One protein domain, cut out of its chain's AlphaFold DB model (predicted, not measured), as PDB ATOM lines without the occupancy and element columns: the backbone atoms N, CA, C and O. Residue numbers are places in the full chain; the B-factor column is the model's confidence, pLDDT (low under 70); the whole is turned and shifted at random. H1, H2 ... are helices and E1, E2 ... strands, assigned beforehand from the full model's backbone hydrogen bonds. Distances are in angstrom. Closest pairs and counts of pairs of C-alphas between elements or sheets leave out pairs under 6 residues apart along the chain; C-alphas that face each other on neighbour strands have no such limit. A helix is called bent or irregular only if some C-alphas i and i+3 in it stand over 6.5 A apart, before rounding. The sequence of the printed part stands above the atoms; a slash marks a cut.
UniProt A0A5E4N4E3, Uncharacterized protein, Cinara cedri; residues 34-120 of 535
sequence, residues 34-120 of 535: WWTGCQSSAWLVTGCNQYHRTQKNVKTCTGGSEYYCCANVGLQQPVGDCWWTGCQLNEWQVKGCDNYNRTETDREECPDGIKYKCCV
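AT A GLANCE: This is residues 34 to 120 of the 535 residues of an uncharacterized protein of Cinara cedri (UniProt A0A5E4N4E3). Two lobes lie side by side in one flat body, each built on a bent strand hairpin: E1 and E2 with the short helix H1 in one lobe, and E4 and E5 with the short strand E3 added beside E5 in the other. Long stretches without a named element, residues 34 to 47 and 85 to 102, complete the two lobes, and a long link from E2 to E3 joins them. The printed part has 87 residues, in the order H1, E1, E2, E3, E4, E5; one sheet is E1 - E2, the other E3 - E5 - E4, both antiparallel. The class is mostly strand, though under half of the residues are in named elements. The whole is compact, with a radius of gyration of the C-alphas of 13.4 A, and spans 41 by 31 by 17 A.

HOW THE PARTS SIT: Start at residues 34 to 35, which pair antiparallel with residues 68 to 69 of E2, residues 64 to 70; residues 39 to 40 pair likewise with residues 64 to 65. Next comes H1, residues 48 to 51, whose closest C-alpha pair with E2 is Cys 48 and Cys 69, 5.2 A apart. E1, residues 54 to 61, forms a hairpin with E2, antiparallel at 154 degrees; look for N 56 and O 68, 2.9 A apart, and N 66 and O 59, 2.8 A apart, both within hydrogen-bond range. In the other sheet E5, residues 113 to 119, is the inner strand. Its neighbour E3, residues 82 to 84, is antiparallel to it at 169 degrees, with N 118 and O 83 at 2.7 A. E4, residues 103 to 110, forms a hairpin with E5 at 154 degrees, with N 117 and O 106 at 2.8 A. Residues 88 to 89 pair antiparallel with residues 113 to 114 of E5. H1 is not on this sheet, and E1 and E5 are apart. H1 is too short for an O i to N i+4 pair; its one O i to N i+3 pair is within range.

IN THESE COORDINATES: Find C-alpha 48 at (-35.784, 53.904, 110.169), where H1 begins. From C-alpha 54 at (-33.717, 49.877, 113.964), E1 runs 19.9 A and bends by 60 degrees at residue 57; E2 then runs 19.7 A. E3 is 7.2 A long. E4 covers 20.1 A and bends by 59 degrees at residue 106. E5 runs 19.8 A to C-alpha 119 at (-25.658, 61.394, 118.184).

THE WHOLE: The two C-alphas farthest apart, those of Gly 74 and Glu 91, are 41.9 A apart. The printed part has no cut. The links E2 to E3 and E3 to E4 are long, with 11 and 18 residues. The mean pLDDT of the printed part is 84.8, and residues 73 to 80 and residue 93 are under 70.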
ATOM      1  N   TRP A  34     -40.634  46.008 108.337       94.25
ATOM      2  CA  TRP A  34     -41.184  46.400 107.038       94.25
ATOM      3  C   TRP A  34     -40.216  47.313 106.280       94.25
ATOM      4  O   TRP A  34     -39.347  47.949 106.874       94.25
ATOM      5  N   TRP A  35     -40.347  47.347 104.954       94.56
ATOM      6  CA  TRP A  35     -39.608  48.273 104.096       94.56
ATOM      7  C   TRP A  35     -40.344  49.598 103.989       94.56
ATOM      8  O   TRP A  35     -41.533  49.617 103.675       94.56
ATOM      9  N   THR A  36     -39.633  50.705 104.177       92.31
ATOM     10  CA  THR A  36     -40.168  52.014 103.810       92.31
ATOM     11  C   THR A  36     -40.395  52.084 102.308       92.31
ATOM     12  O   THR A  36     -39.669  51.460 101.537       92.31
ATOM     13  N   GLY A  37     -41.351  52.910 101.877       90.88
ATOM     14  CA  GLY A  37     -41.366  53.370 100.489       90.88
ATOM     15  C   GLY A  37     -40.109  54.185 100.160       90.88
ATOM     16  O   GLY A  37     -39.353  54.561 101.062       90.88
ATOM     17  N   CYS A  38     -39.892  54.456  98.871       94.44
ATOM     18  CA  CYS A  38     -38.742  55.217  98.385       94.44
ATOM     19  C   CYS A  38     -38.705  56.626  98.996       94.44
ATOM     20  O   CYS A  38     -39.543  57.471  98.681       94.44
ATOM     21  N   GLN A  39     -37.737  56.874  99.878       92.81
ATOM     22  CA  GLN A  39     -37.563  58.162 100.543       92.81
ATOM     23  C   GLN A  39     -36.573  59.009  99.756       92.81
ATOM     24  O   GLN A  39     -35.434  58.587  99.549       92.81
ATOM     25  N   SER A  40     -37.002  60.193  99.312       89.19
ATOM     26  CA  SER A  40     -36.160  61.066  98.491       89.19
ATOM     27  C   SER A  40     -34.914  61.517  99.253       89.19
ATOM     28  O   SER A  40     -34.975  61.875 100.428       89.19
ATOM     29  N   SER A  41     -33.787  61.558  98.547       82.81
ATOM     30  CA  SER A  41     -32.512  62.081  99.056       82.81
ATOM     31  C   SER A  41     -32.572  63.558  99.471       82.81
ATOM     32  O   SER A  41     -31.752  63.996 100.274       82.81
ATOM     33  N   ALA A  42     -33.569  64.302  98.977       79.88
ATOM     34  CA  ALA A  42     -33.827  65.694  99.338       79.88
ATOM     35  C   ALA A  42     -34.689  65.858 100.608       79.88
ATOM     36  O   ALA A  42     -34.967  66.984 101.021       79.88
ATOM     37  N   TRP A  43     -35.176  64.769 101.213       81.88
ATOM     38  CA  TRP A  43     -35.965  64.862 102.441       81.88
ATOM     39  C   TRP A  43     -35.103  65.269 103.636       81.88
ATOM     40  O   TRP A  43     -33.977  64.805 103.812       81.88
ATOM     41  N   LEU A  44     -35.688  66.091 104.510       70.81
ATOM     42  CA  LEU A  44     -35.056  66.572 105.741       70.81
ATOM     43  C   LEU A  44     -34.694  65.433 106.714       70.81
ATOM     44  O   LEU A  44     -33.776  65.575 107.522       70.81
ATOM     45  N   VAL A  45     -35.424  64.313 106.655       73.44
ATOM     46  CA  VAL A  45     -35.219  63.119 107.484       73.44
ATOM     47  C   VAL A  45     -35.433  61.876 106.620       73.44
ATOM     48  O   VAL A  45     -36.444  61.773 105.928       73.44
ATOM     49  N   THR A  46     -34.496  60.928 106.672       88.75
ATOM     50  CA  THR A  46     -34.617  59.607 106.034       88.75
ATOM     51  C   THR A  46     -34.184  58.491 106.996       88.75
ATOM     52  O   THR A  46     -33.611  58.764 108.052       88.75
ATOM     53  N   GLY A  47     -34.489  57.230 106.678       91.31
ATOM     54  CA  GLY A  47     -34.084  56.069 107.485       91.31
ATOM     55  C   GLY A  47     -35.107  55.623 108.534       91.31
ATOM     56  O   GLY A  47     -36.154  56.240 108.719       91.31
ATOM     57  N   CYS A  48     -34.822  54.530 109.245       92.56
ATOM     58  CA  CYS A  48     -35.784  53.904 110.169       92.56
ATOM     59  C   CYS A  48     -36.011  54.649 111.488       92.56
ATOM     60  O   CYS A  48     -37.022  54.430 112.163       92.56
ATOM     61  N   ASN A  49     -35.110  55.568 111.834       81.38
ATOM     62  CA  ASN A  49     -35.175  56.319 113.084       81.38
ATOM     63  C   ASN A  49     -36.387  57.249 113.157       81.38
ATOM     64  O   ASN A  49     -36.917  57.462 114.244       81.38
ATOM     65  N   GLN A  50     -36.885  57.729 112.013       83.12
ATOM     66  CA  GLN A  50     -38.121  58.521 111.959       83.12
ATOM     67  C   GLN A  50     -39.355  57.730 112.432       83.12
ATOM     68  O   GLN A  50     -40.357  58.320 112.818       83.12
ATOM     69  N   TYR A  51     -39.267  56.396 112.437       85.06
ATOM     70  CA  TYR A  51     -40.300  55.486 112.932       85.06
ATOM     71  C   TYR A  51     -39.931  54.861 114.285       85.06
ATOM     72  O   TYR A  51     -40.564  53.892 114.696       85.06
ATOM     73  N   HIS A  52     -38.888  55.363 114.960       83.50
ATOM     74  CA  HIS A  52     -38.333  54.785 116.191       83.50
ATOM     75  C   HIS A  52     -37.963  53.298 116.063       83.50
ATOM     76  O   HIS A  52     -38.137  52.509 116.993       83.50
ATOM     77  N   ARG A  53     -37.445  52.909 114.894       89.38
ATOM     78  CA  ARG A  53     -37.091  51.529 114.556       89.38
ATOM     79  C   ARG A  53     -35.624  51.395 114.189       89.38
ATOM     80  O   ARG A  53     -35.016  52.332 113.680       89.38
ATOM     81  N   THR A  54     -35.084  50.196 114.380       88.25
ATOM     82  CA  THR A  54     -33.717  49.877 113.964       88.25
ATOM     83  C   THR A  54     -33.685  49.578 112.470       88.25
ATOM     84  O   THR A  54     -34.440  48.739 111.969       88.25
ATOM     85  N   GLN A  55     -32.789  50.257 111.758       92.62
ATOM     86  CA  GLN A  55     -32.504  49.979 110.357       92.62
ATOM     87  C   GLN A  55     -31.640  48.726 110.237       92.62
ATOM     88  O   GLN A  55     -30.508  48.707 110.713       92.62
ATOM     89  N   LYS A  56     -32.154  47.693 109.568       90.38
ATOM     90  CA  LYS A  56     -31.393  46.468 109.282       90.38
ATOM     91  C   LYS A  56     -30.837  46.420 107.859       90.38
ATOM     92  O   LYS A  56     -29.857  45.720 107.628       90.38
ATOM     93  N   ASN A  57     -31.450  47.122 106.904       92.50
ATOM     94  CA  ASN A  57     -31.007  47.110 105.508       92.50
ATOM     95  C   ASN A  57     -31.421  48.386 104.751       92.50
ATOM     96  O   ASN A  57     -32.327  49.092 105.195       92.50
ATOM     97  N   VAL A  58     -30.765  48.667 103.620       94.75
ATOM     98  CA  VAL A  58     -31.046  49.810 102.732       94.75
ATOM     99  C   VAL A  58     -30.993  49.362 101.277       94.75
ATOM    100  O   VAL A  58     -30.086  48.629 100.885       94.75
ATOM    101  N   LYS A  59     -31.939  49.828 100.461       94.75
ATOM    102  CA  LYS A  59     -31.969  49.596  99.015       94.75
ATOM    103  C   LYS A  59     -32.157  50.917  98.272       94.75
ATOM    104  O   LYS A  59     -32.994  51.727  98.648       94.75
ATOM    105  N   THR A  60     -31.400  51.135  97.202       93.56
ATOM    106  CA  THR A  60     -31.519  52.347  96.380       93.56
ATOM    107  C   THR A  60     -32.759  52.287  95.485       93.56
ATOM    108  O   THR A  60     -33.073  51.244  94.909       93.56
ATOM    109  N   CYS A  61     -33.436  53.422  95.337       91.94
ATOM    110  CA  CYS A  61     -34.558  53.627  94.423       91.94
ATOM    111  C   CYS A  61     -34.350  54.942  93.648       91.94
ATOM    112  O   CYS A  61     -33.487  55.748  94.000       91.94
ATOM    113  N   THR A  62     -35.099  55.171  92.568       90.62
ATOM    114  CA  THR A  62     -34.914  56.363  91.724       90.62
ATOM    115  C   THR A  62     -35.176  57.643  92.525       90.62
ATOM    116  O   THR A  62     -36.310  57.920  92.903       90.62
ATOM    117  N   GLY A  63     -34.118  58.420  92.778       87.69
ATOM    118  CA  GLY A  63     -34.169  59.669  93.548       87.69
ATOM    119  C   GLY A  63     -33.990  59.518  95.067       87.69
ATOM    120  O   GLY A  63     -34.046  60.524  95.779       87.69
ATOM    121  N   GLY A  64     -33.753  58.306  95.586       93.94
ATOM    122  CA  GLY A  64     -33.780  58.077  97.030       93.94
ATOM    123  C   GLY A  64     -33.323  56.700  97.517       93.94
ATOM    124  O   GLY A  64     -32.553  55.993  96.866       93.94
ATOM    125  N   SER A  65     -33.784  56.318  98.708       94.50
ATOM    126  CA  SER A  65     -33.536  54.996  99.301       94.50
ATOM    127  C   SER A  65     -34.739  54.472 100.091       94.50
ATOM    128  O   SER A  65     -35.494  55.234 100.691       94.50
ATOM    129  N   GLU A  66     -34.906  53.155 100.081       95.44
ATOM    130  CA  GLU A  66     -35.836  52.391 100.911       95.44
ATOM    131  C   GLU A  66     -35.069  51.763 102.076       95.44
ATOM    132  O   GLU A  66     -33.952  51.272 101.901       95.44
ATOM    133  N   TYR A  67     -35.670  51.750 103.261       95.44
ATOM    134  CA  TYR A  67     -35.032  51.302 104.493       95.44
ATOM    135  C   TYR A  67     -35.822  50.154 105.113       95.44
ATOM    136  O   TYR A  67     -37.044  50.219 105.212       95.44
ATOM    137  N   TYR A  68     -35.144  49.094 105.544       95.88
ATOM    138  CA  TYR A  68     -35.785  47.968 106.218       95.88
ATOM    139  C   TYR A  68     -35.785  48.188 107.729       95.88
ATOM    140  O   TYR A  68     -34.727  48.151 108.366       95.88
ATOM    141  N   CYS A  69     -36.969  48.442 108.287       95.94
ATOM    142  CA  CYS A  69     -37.166  48.966 109.632       95.94
ATOM    143  C   CYS A  69     -37.830  47.952 110.553       95.94
ATOM    144  O   CYS A  69     -38.998  47.603 110.376       95.94
ATOM    145  N   CYS A  70     -37.103  47.542 111.587       93.44
ATOM    146  CA  CYS A  70     -37.536  46.540 112.552       93.44
ATOM    147  C   CYS A  70     -37.863  47.149 113.917       93.44
ATOM    148  O   CYS A  70     -37.184  48.074 114.373       93.44
ATOM    149  N   ALA A  71     -38.888  46.613 114.579       86.25
ATOM    150  CA  ALA A  71     -39.200  46.930 115.966       86.25
ATOM    151  C   ALA A  71     -38.017  46.582 116.886       86.25
ATOM    152  O   ALA A  71     -37.332  45.575 116.697       86.25
ATOM    153  N   ASN A  72     -37.781  47.425 117.893       72.12
ATOM    154  CA  ASN A  72     -36.714  47.229 118.869       72.12
ATOM    155  C   ASN A  72     -37.127  46.143 119.863       72.12
ATOM    156  O   ASN A  72     -37.645  46.429 120.941       72.12
ATOM    157  N   VAL A  73     -36.937  44.883 119.488       57.03
ATOM    158  CA  VAL A  73     -37.217  43.772 120.388       57.03
ATOM    159  C   VAL A  73     -36.029  43.580 121.330       57.03
ATOM    160  O   VAL A  73     -34.999  43.038 120.947       57.03
ATOM    161  N   GLY A  74     -36.182  44.022 122.579       53.03
ATOM    162  CA  GLY A  74     -35.557  43.380 123.742       53.03
ATOM    163  C   GLY A  74     -34.028  43.316 123.831       53.03
ATOM    164  O   GLY A  74     -33.525  42.563 124.660       53.03
ATOM    165  N   LEU A  75     -33.274  44.092 123.054       39.62
ATOM    166  CA  LEU A  75     -31.829  44.229 123.230       39.62
ATOM    167  C   LEU A  75     -31.511  45.678 123.585       39.62
ATOM    168  O   LEU A  75     -31.761  46.590 122.804       39.62
ATOM    169  N   GLN A  76     -31.040  45.839 124.824       41.91
ATOM    170  CA  GLN A  76     -30.177  46.898 125.342       41.91
ATOM    171  C   GLN A  76     -29.949  48.048 124.351       41.91
ATOM    172  O   GLN A  76     -29.265  47.854 123.346       41.91
ATOM    173  N   GLN A  77     -30.526  49.228 124.640       37.66
ATOM    174  CA  GLN A  77     -30.301  50.456 123.865       37.66
ATOM    175  C   GLN A  77     -28.815  50.542 123.498       37.66
ATOM    176  O   GLN A  77     -27.983  50.576 124.414       37.66
ATOM    177  N   PRO A  78     -28.455  50.515 122.203       45.00
ATOM    178  CA  PRO A  78     -27.061  50.586 121.829       45.00
ATOM    179  C   PRO A  78     -26.516  51.916 122.336       45.00
ATOM    180  O   PRO A  78     -27.059  52.990 122.068       45.00
ATOM    181  N   VAL A  79     -25.447  51.821 123.120       46.34
ATOM    182  CA  VAL A  79     -24.601  52.950 123.483       46.34
ATOM    183  C   VAL A  79     -24.144  53.588 122.167       46.34
ATOM    184  O   VAL A  79     -23.334  53.008 121.452       46.34
ATOM    185  N   GLY A  80     -24.722  54.744 121.828       60.41
ATOM    186  CA  GLY A  80     -24.427  55.486 120.597       60.41
ATOM    187  C   GLY A  80     -25.543  55.475 119.548       60.41
ATOM    188  O   GLY A  80     -25.293  55.111 118.402       60.41
ATOM    189  N   ASP A  81     -26.759  55.905 119.904       79.56
ATOM    190  CA  ASP A  81     -27.807  56.217 118.920       79.56
ATOM    191  C   ASP A  81     -27.382  57.428 118.066       79.56
ATOM    192  O   ASP A  81     -27.607  58.590 118.420       79.56
ATOM    193  N   CYS A  82     -26.698  57.131 116.965       89.31
ATOM    194  CA  CYS A  82     -26.149  58.073 116.003       89.31
ATOM    195  C   CYS A  82     -26.764  57.837 114.627       89.31
ATOM    196  O   CYS A  82     -26.893  56.695 114.188       89.31
ATOM    197  N   TRP A  83     -27.071  58.909 113.902       87.94
ATOM    198  CA  TRP A  83     -27.569  58.824 112.530       87.94
ATOM    199  C   TRP A  83     -27.055  59.975 111.672       87.94
ATOM    200  O   TRP A  83     -26.642  61.005 112.196       87.94
ATOM    201  N   TRP A  84     -27.052  59.782 110.355       90.75
ATOM    202  CA  TRP A  84     -26.626  60.796 109.391       90.75
ATOM    203  C   TRP A  84     -27.818  61.589 108.873       90.75
ATOM    204  O   TRP A  84     -28.827  61.000 108.485       90.75
ATOM    205  N   THR A  85     -27.694  62.910 108.807       89.50
ATOM    206  CA  THR A  85     -28.668  63.745 108.100       89.50
ATOM    207  C   THR A  85     -28.666  63.440 106.601       89.50
ATOM    208  O   THR A  85     -27.702  62.896 106.061       89.50
ATOM    209  N   GLY A  86     -29.731  63.848 105.903       86.62
ATOM    210  CA  GLY A  86     -29.661  64.023 104.450       86.62
ATOM    211  C   GLY A  86     -28.588  65.053 104.063       86.62
ATOM    212  O   GLY A  86     -28.043  65.749 104.927       86.62
ATOM    213  N   CYS A  87     -28.282  65.148 102.766       91.25
ATOM    214  CA  CYS A  87     -27.367  66.162 102.240       91.25
ATOM    215  C   CYS A  87     -28.002  67.549 102.411       91.25
ATOM    216  O   CYS A  87     -28.963  67.878 101.719       91.25
ATOM    217  N   GLN A  88     -27.509  68.337 103.367       89.88
ATOM    218  CA  GLN A  88     -28.048  69.667 103.644       89.88
ATOM    219  C   GLN A  88     -27.349  70.680 102.741       89.88
ATOM    220  O   GLN A  88     -26.127  70.840 102.830       89.88
ATOM    221  N   LEU A  89     -28.111  71.347 101.867       86.69
ATOM    222  CA  LEU A  89     -27.543  72.228 100.846       86.69
ATOM    223  C   LEU A  89     -26.813  73.420 101.465       86.69
ATOM    224  O   LEU A  89     -27.184  73.926 102.529       86.69
ATOM    225  N   ASN A  90     -25.796  73.926 100.768       80.19
ATOM    226  CA  ASN A  90     -25.009  75.057 101.264       80.19
ATOM    227  C   ASN A  90     -25.816  76.354 101.456       80.19
ATOM    228  O   ASN A  90     -25.431  77.194 102.270       80.19
ATOM    229  N   GLU A  91     -26.949  76.485 100.781       85.44
ATOM    230  CA  GLU A  91     -27.876  77.615 100.889       85.44
ATOM    231  C   GLU A  91     -28.881  77.505 102.051       85.44
ATOM    232  O   GLU A  91     -29.615  78.453 102.318       85.44
ATOM    233  N   TRP A  92     -28.931  76.376 102.768       83.06
ATOM    234  CA  TRP A  92     -29.871  76.214 103.879       83.06
ATOM    235  C   TRP A  92     -29.521  77.133 105.053       83.06
ATOM    236  O   TRP A  92     -28.382  77.171 105.520       83.06
ATOM    237  N   GLN A  93     -30.535  77.832 105.567       69.31
ATOM    238  CA  GLN A  93     -30.411  78.763 106.693       69.31
ATOM    239  C   GLN A  93     -30.088  78.058 108.023       69.31
ATOM    240  O   GLN A  93     -29.496  78.664 108.914       69.31
ATOM    241  N   VAL A  94     -30.458  76.781 108.160       73.44
ATOM    242  CA  VAL A  94     -30.217  75.957 109.354       73.44
ATOM    243  C   VAL A  94     -29.538  74.661 108.924       73.44
ATOM    244  O   VAL A  94     -30.039  73.972 108.034       73.44
ATOM    245  N   LYS A  95     -28.401  74.337 109.550       87.56
ATOM    246  CA  LYS A  95     -27.599  73.142 109.260       87.56
ATOM    247  C   LYS A  95     -27.124  72.458 110.540       87.56
ATOM    248  O   LYS A  95     -27.204  73.042 111.618       87.56
ATOM    249  N   GLY A  96     -26.590  71.249 110.407       89.75
ATOM    250  CA  GLY A  96     -25.974  70.518 111.511       89.75
ATOM    251  C   GLY A  96     -26.977  69.748 112.368       89.75
ATOM    252  O   GLY A  96     -28.131  69.529 111.986       89.75
ATOM    253  N   CYS A  97     -26.508  69.304 113.533       92.62
ATOM    254  CA  CYS A  97     -27.266  68.446 114.447       92.62
ATOM    255  C   CYS A  97     -28.128  69.203 115.468       92.62
ATOM    256  O   CYS A  97     -29.005  68.599 116.095       92.62
ATOM    257  N   ASP A  98     -27.939  70.519 115.582       82.00
ATOM    258  CA  ASP A  98     -28.613  71.368 116.571       82.00
ATOM    259  C   ASP A  98     -30.132  71.398 116.373       82.00
ATOM    260  O   ASP A  98     -30.890  71.299 117.338       82.00
ATOM    261  N   ASN A  99     -30.597  71.411 115.118       82.81
ATOM    262  CA  ASN A  99     -32.028  71.370 114.790       82.81
ATOM    263  C   ASN A  99     -32.719  70.071 115.255       82.81
ATOM    264  O   ASN A  99     -33.940  70.003 115.366       82.81
ATOM    265  N   TYR A 100     -31.934  69.032 115.537       79.88
ATOM    266  CA  TYR A 100     -32.420  67.737 116.001       79.88
ATOM    267  C   TYR A 100     -32.135  67.502 117.489       79.88
ATOM    268  O   TYR A 100     -32.341  66.388 117.973       79.88
ATOM    269  N   ASN A 101     -31.671  68.534 118.208       82.81
ATOM    270  CA  ASN A 101     -31.281  68.475 119.615       82.81
ATOM    271  C   ASN A 101     -30.279  67.335 119.895       82.81
ATOM    272  O   ASN A 101     -30.451  66.528 120.815       82.81
ATOM    273  N   ARG A 102     -29.269  67.215 119.027       89.06
ATOM    274  CA  ARG A 102     -28.238  66.170 119.059       89.06
ATOM    275  C   ARG A 102     -26.855  66.770 118.865       89.06
ATOM    276  O   ARG A 102     -26.713  67.861 118.327       89.06
ATOM    277  N   THR A 103     -25.831  66.029 119.270       90.56
ATOM    278  CA  THR A 103     -24.437  66.454 119.127       90.56
ATOM    279  C   THR A 103     -23.884  65.975 117.790       90.56
ATOM    280  O   THR A 103     -23.978  64.789 117.465       90.56
ATOM    281  N   GLU A 104     -23.308  66.899 117.020       93.06
ATOM    282  CA  GLU A 104     -22.520  66.567 115.833       93.06
ATOM    283  C   GLU A 104     -21.249  65.832 116.255       93.06
ATOM    284  O   GLU A 104     -20.500  66.294 117.114       93.06
ATOM    285  N   THR A 105     -21.018  64.671 115.654       92.06
ATOM    286  CA  THR A 105     -19.818  63.858 115.898       92.06
ATOM    287  C   THR A 105     -18.949  63.703 114.659       92.06
ATOM    288  O   THR A 105     -17.780  63.359 114.795       92.06
ATOM    289  N   ASP A 106     -19.514  63.932 113.470       92.38
ATOM    290  CA  ASP A 106     -18.823  63.800 112.188       92.38
ATOM    291  C   ASP A 106     -19.580  64.542 111.070       92.38
ATOM    292  O   ASP A 106     -20.773  64.834 111.223       92.38
ATOM    293  N   ARG A 107     -18.915  64.811 109.938       94.44
ATOM    294  CA  ARG A 107     -19.516  65.426 108.742       94.44
ATOM    295  C   ARG A 107     -18.860  64.944 107.446       94.44
ATOM    296  O   ARG A 107     -17.654  64.729 107.401       94.44
ATOM    297  N   GLU A 108     -19.645  64.832 106.378       95.56
ATOM    298  CA  GLU A 108     -19.183  64.353 105.066       95.56
ATOM    299  C   GLU A 108     -19.745  65.242 103.945       95.56
ATOM    300  O   GLU A 108     -20.922  65.619 103.971       95.56
ATOM    301  N   GLU A 109     -18.899  65.582 102.968       92.62
ATOM    302  CA  GLU A 109     -19.291  66.371 101.795       92.62
ATOM    303  C   GLU A 109     -20.157  65.546 100.834       92.62
ATOM    304  O   GLU A 109     -19.923  64.361 100.595       92.62
ATOM    305  N   CYS A 110     -21.168  66.189 100.263       89.25
ATOM    306  CA  CYS A 110     -22.023  65.647  99.214       89.25
ATOM    307  C   CYS A 110     -22.164  66.693  98.088       89.25
ATOM    308  O   CYS A 110     -21.824  67.853  98.316       89.25
ATOM    309  N   PRO A 111     -22.627  66.320  96.873       85.75
ATOM    310  CA  PRO A 111     -22.481  67.143  95.664       85.75
ATOM    311  C   PRO A 111     -22.908  68.613  95.789       85.75
ATOM    312  O   PRO A 111     -22.257  69.471  95.204       85.75
ATOM    313  N   ASP A 112     -23.925  68.902  96.605       89.12
ATOM    314  CA  ASP A 112     -24.464  70.254  96.790       89.12
ATOM    315  C   ASP A 112     -24.488  70.713  98.267       89.12
ATOM    316  O   ASP A 112     -25.131  71.711  98.613       89.12
ATOM    317  N   GLY A 113     -23.800  70.003  99.174       92.56
ATOM    318  CA  GLY A 113     -23.933  70.263 100.608       92.56
ATOM    319  C   GLY A 113     -23.062  69.428 101.545       92.56
ATOM    320  O   GLY A 113     -22.028  68.880 101.168       92.56
ATOM    321  N   ILE A 114     -23.497  69.345 102.804       91.19
ATOM    322  CA  ILE A 114     -22.833  68.578 103.868       91.19
ATOM    323  C   ILE A 114     -23.894  67.749 104.599       91.19
ATOM    324  O   ILE A 114     -24.957  68.266 104.950       91.19
ATOM    325  N   LYS A 115     -23.621  66.464 104.845       93.31
ATOM    326  CA  LYS A 115     -24.399  65.643 105.787       93.31
ATOM    327  C   LYS A 115     -23.653  65.526 107.117       93.31
ATOM    328  O   LYS A 115     -22.425  65.494 107.136       93.31
ATOM    329  N   TYR A 116     -24.393  65.438 108.219       94.56
ATOM    330  CA  TYR A 116     -23.865  65.478 109.586       94.56
ATOM    331  C   TYR A 116     -24.239  64.213 110.354       94.56
ATOM    332  O   TYR A 116     -25.358  63.720 110.221       94.56
ATOM    333  N   LYS A 117     -23.328  63.693 111.179       94.38
ATOM    334  CA  LYS A 117     -23.572  62.542 112.052       94.38
ATOM    335  C   LYS A 117     -24.009  63.010 113.436       94.38
ATOM    336  O   LYS A 117     -23.195  63.464 114.240       94.38
ATOM    337  N   CYS A 118     -25.296  62.853 113.720       95.00
ATOM    338  CA  CYS A 118     -25.964  63.353 114.912       95.00
ATOM    339  C   CYS A 118     -26.201  62.245 115.935       95.00
ATOM    340  O   CYS A 118     -26.981  61.317 115.701       95.00
ATOM    341  N   CYS A 119     -25.570  62.365 117.098       92.06
ATOM    342  CA  CYS A 119     -25.658  61.394 118.184       92.06
ATOM    343  C   CYS A 119     -26.439  61.942 119.381       92.06
ATOM    344  O   CYS A 119     -26.408  63.142 119.661       92.06
ATOM    345  N   VAL A 120     -27.121  61.061 120.119       85.44
ATOM    346  CA  VAL A 120     -27.606  61.399 121.467       85.44
ATOM    347  C   VAL A 120     -26.384  61.617 122.354       85.44
ATOM    348  O   VAL A 120     -25.590  60.699 122.556       85.44
TER     349      VAL A 120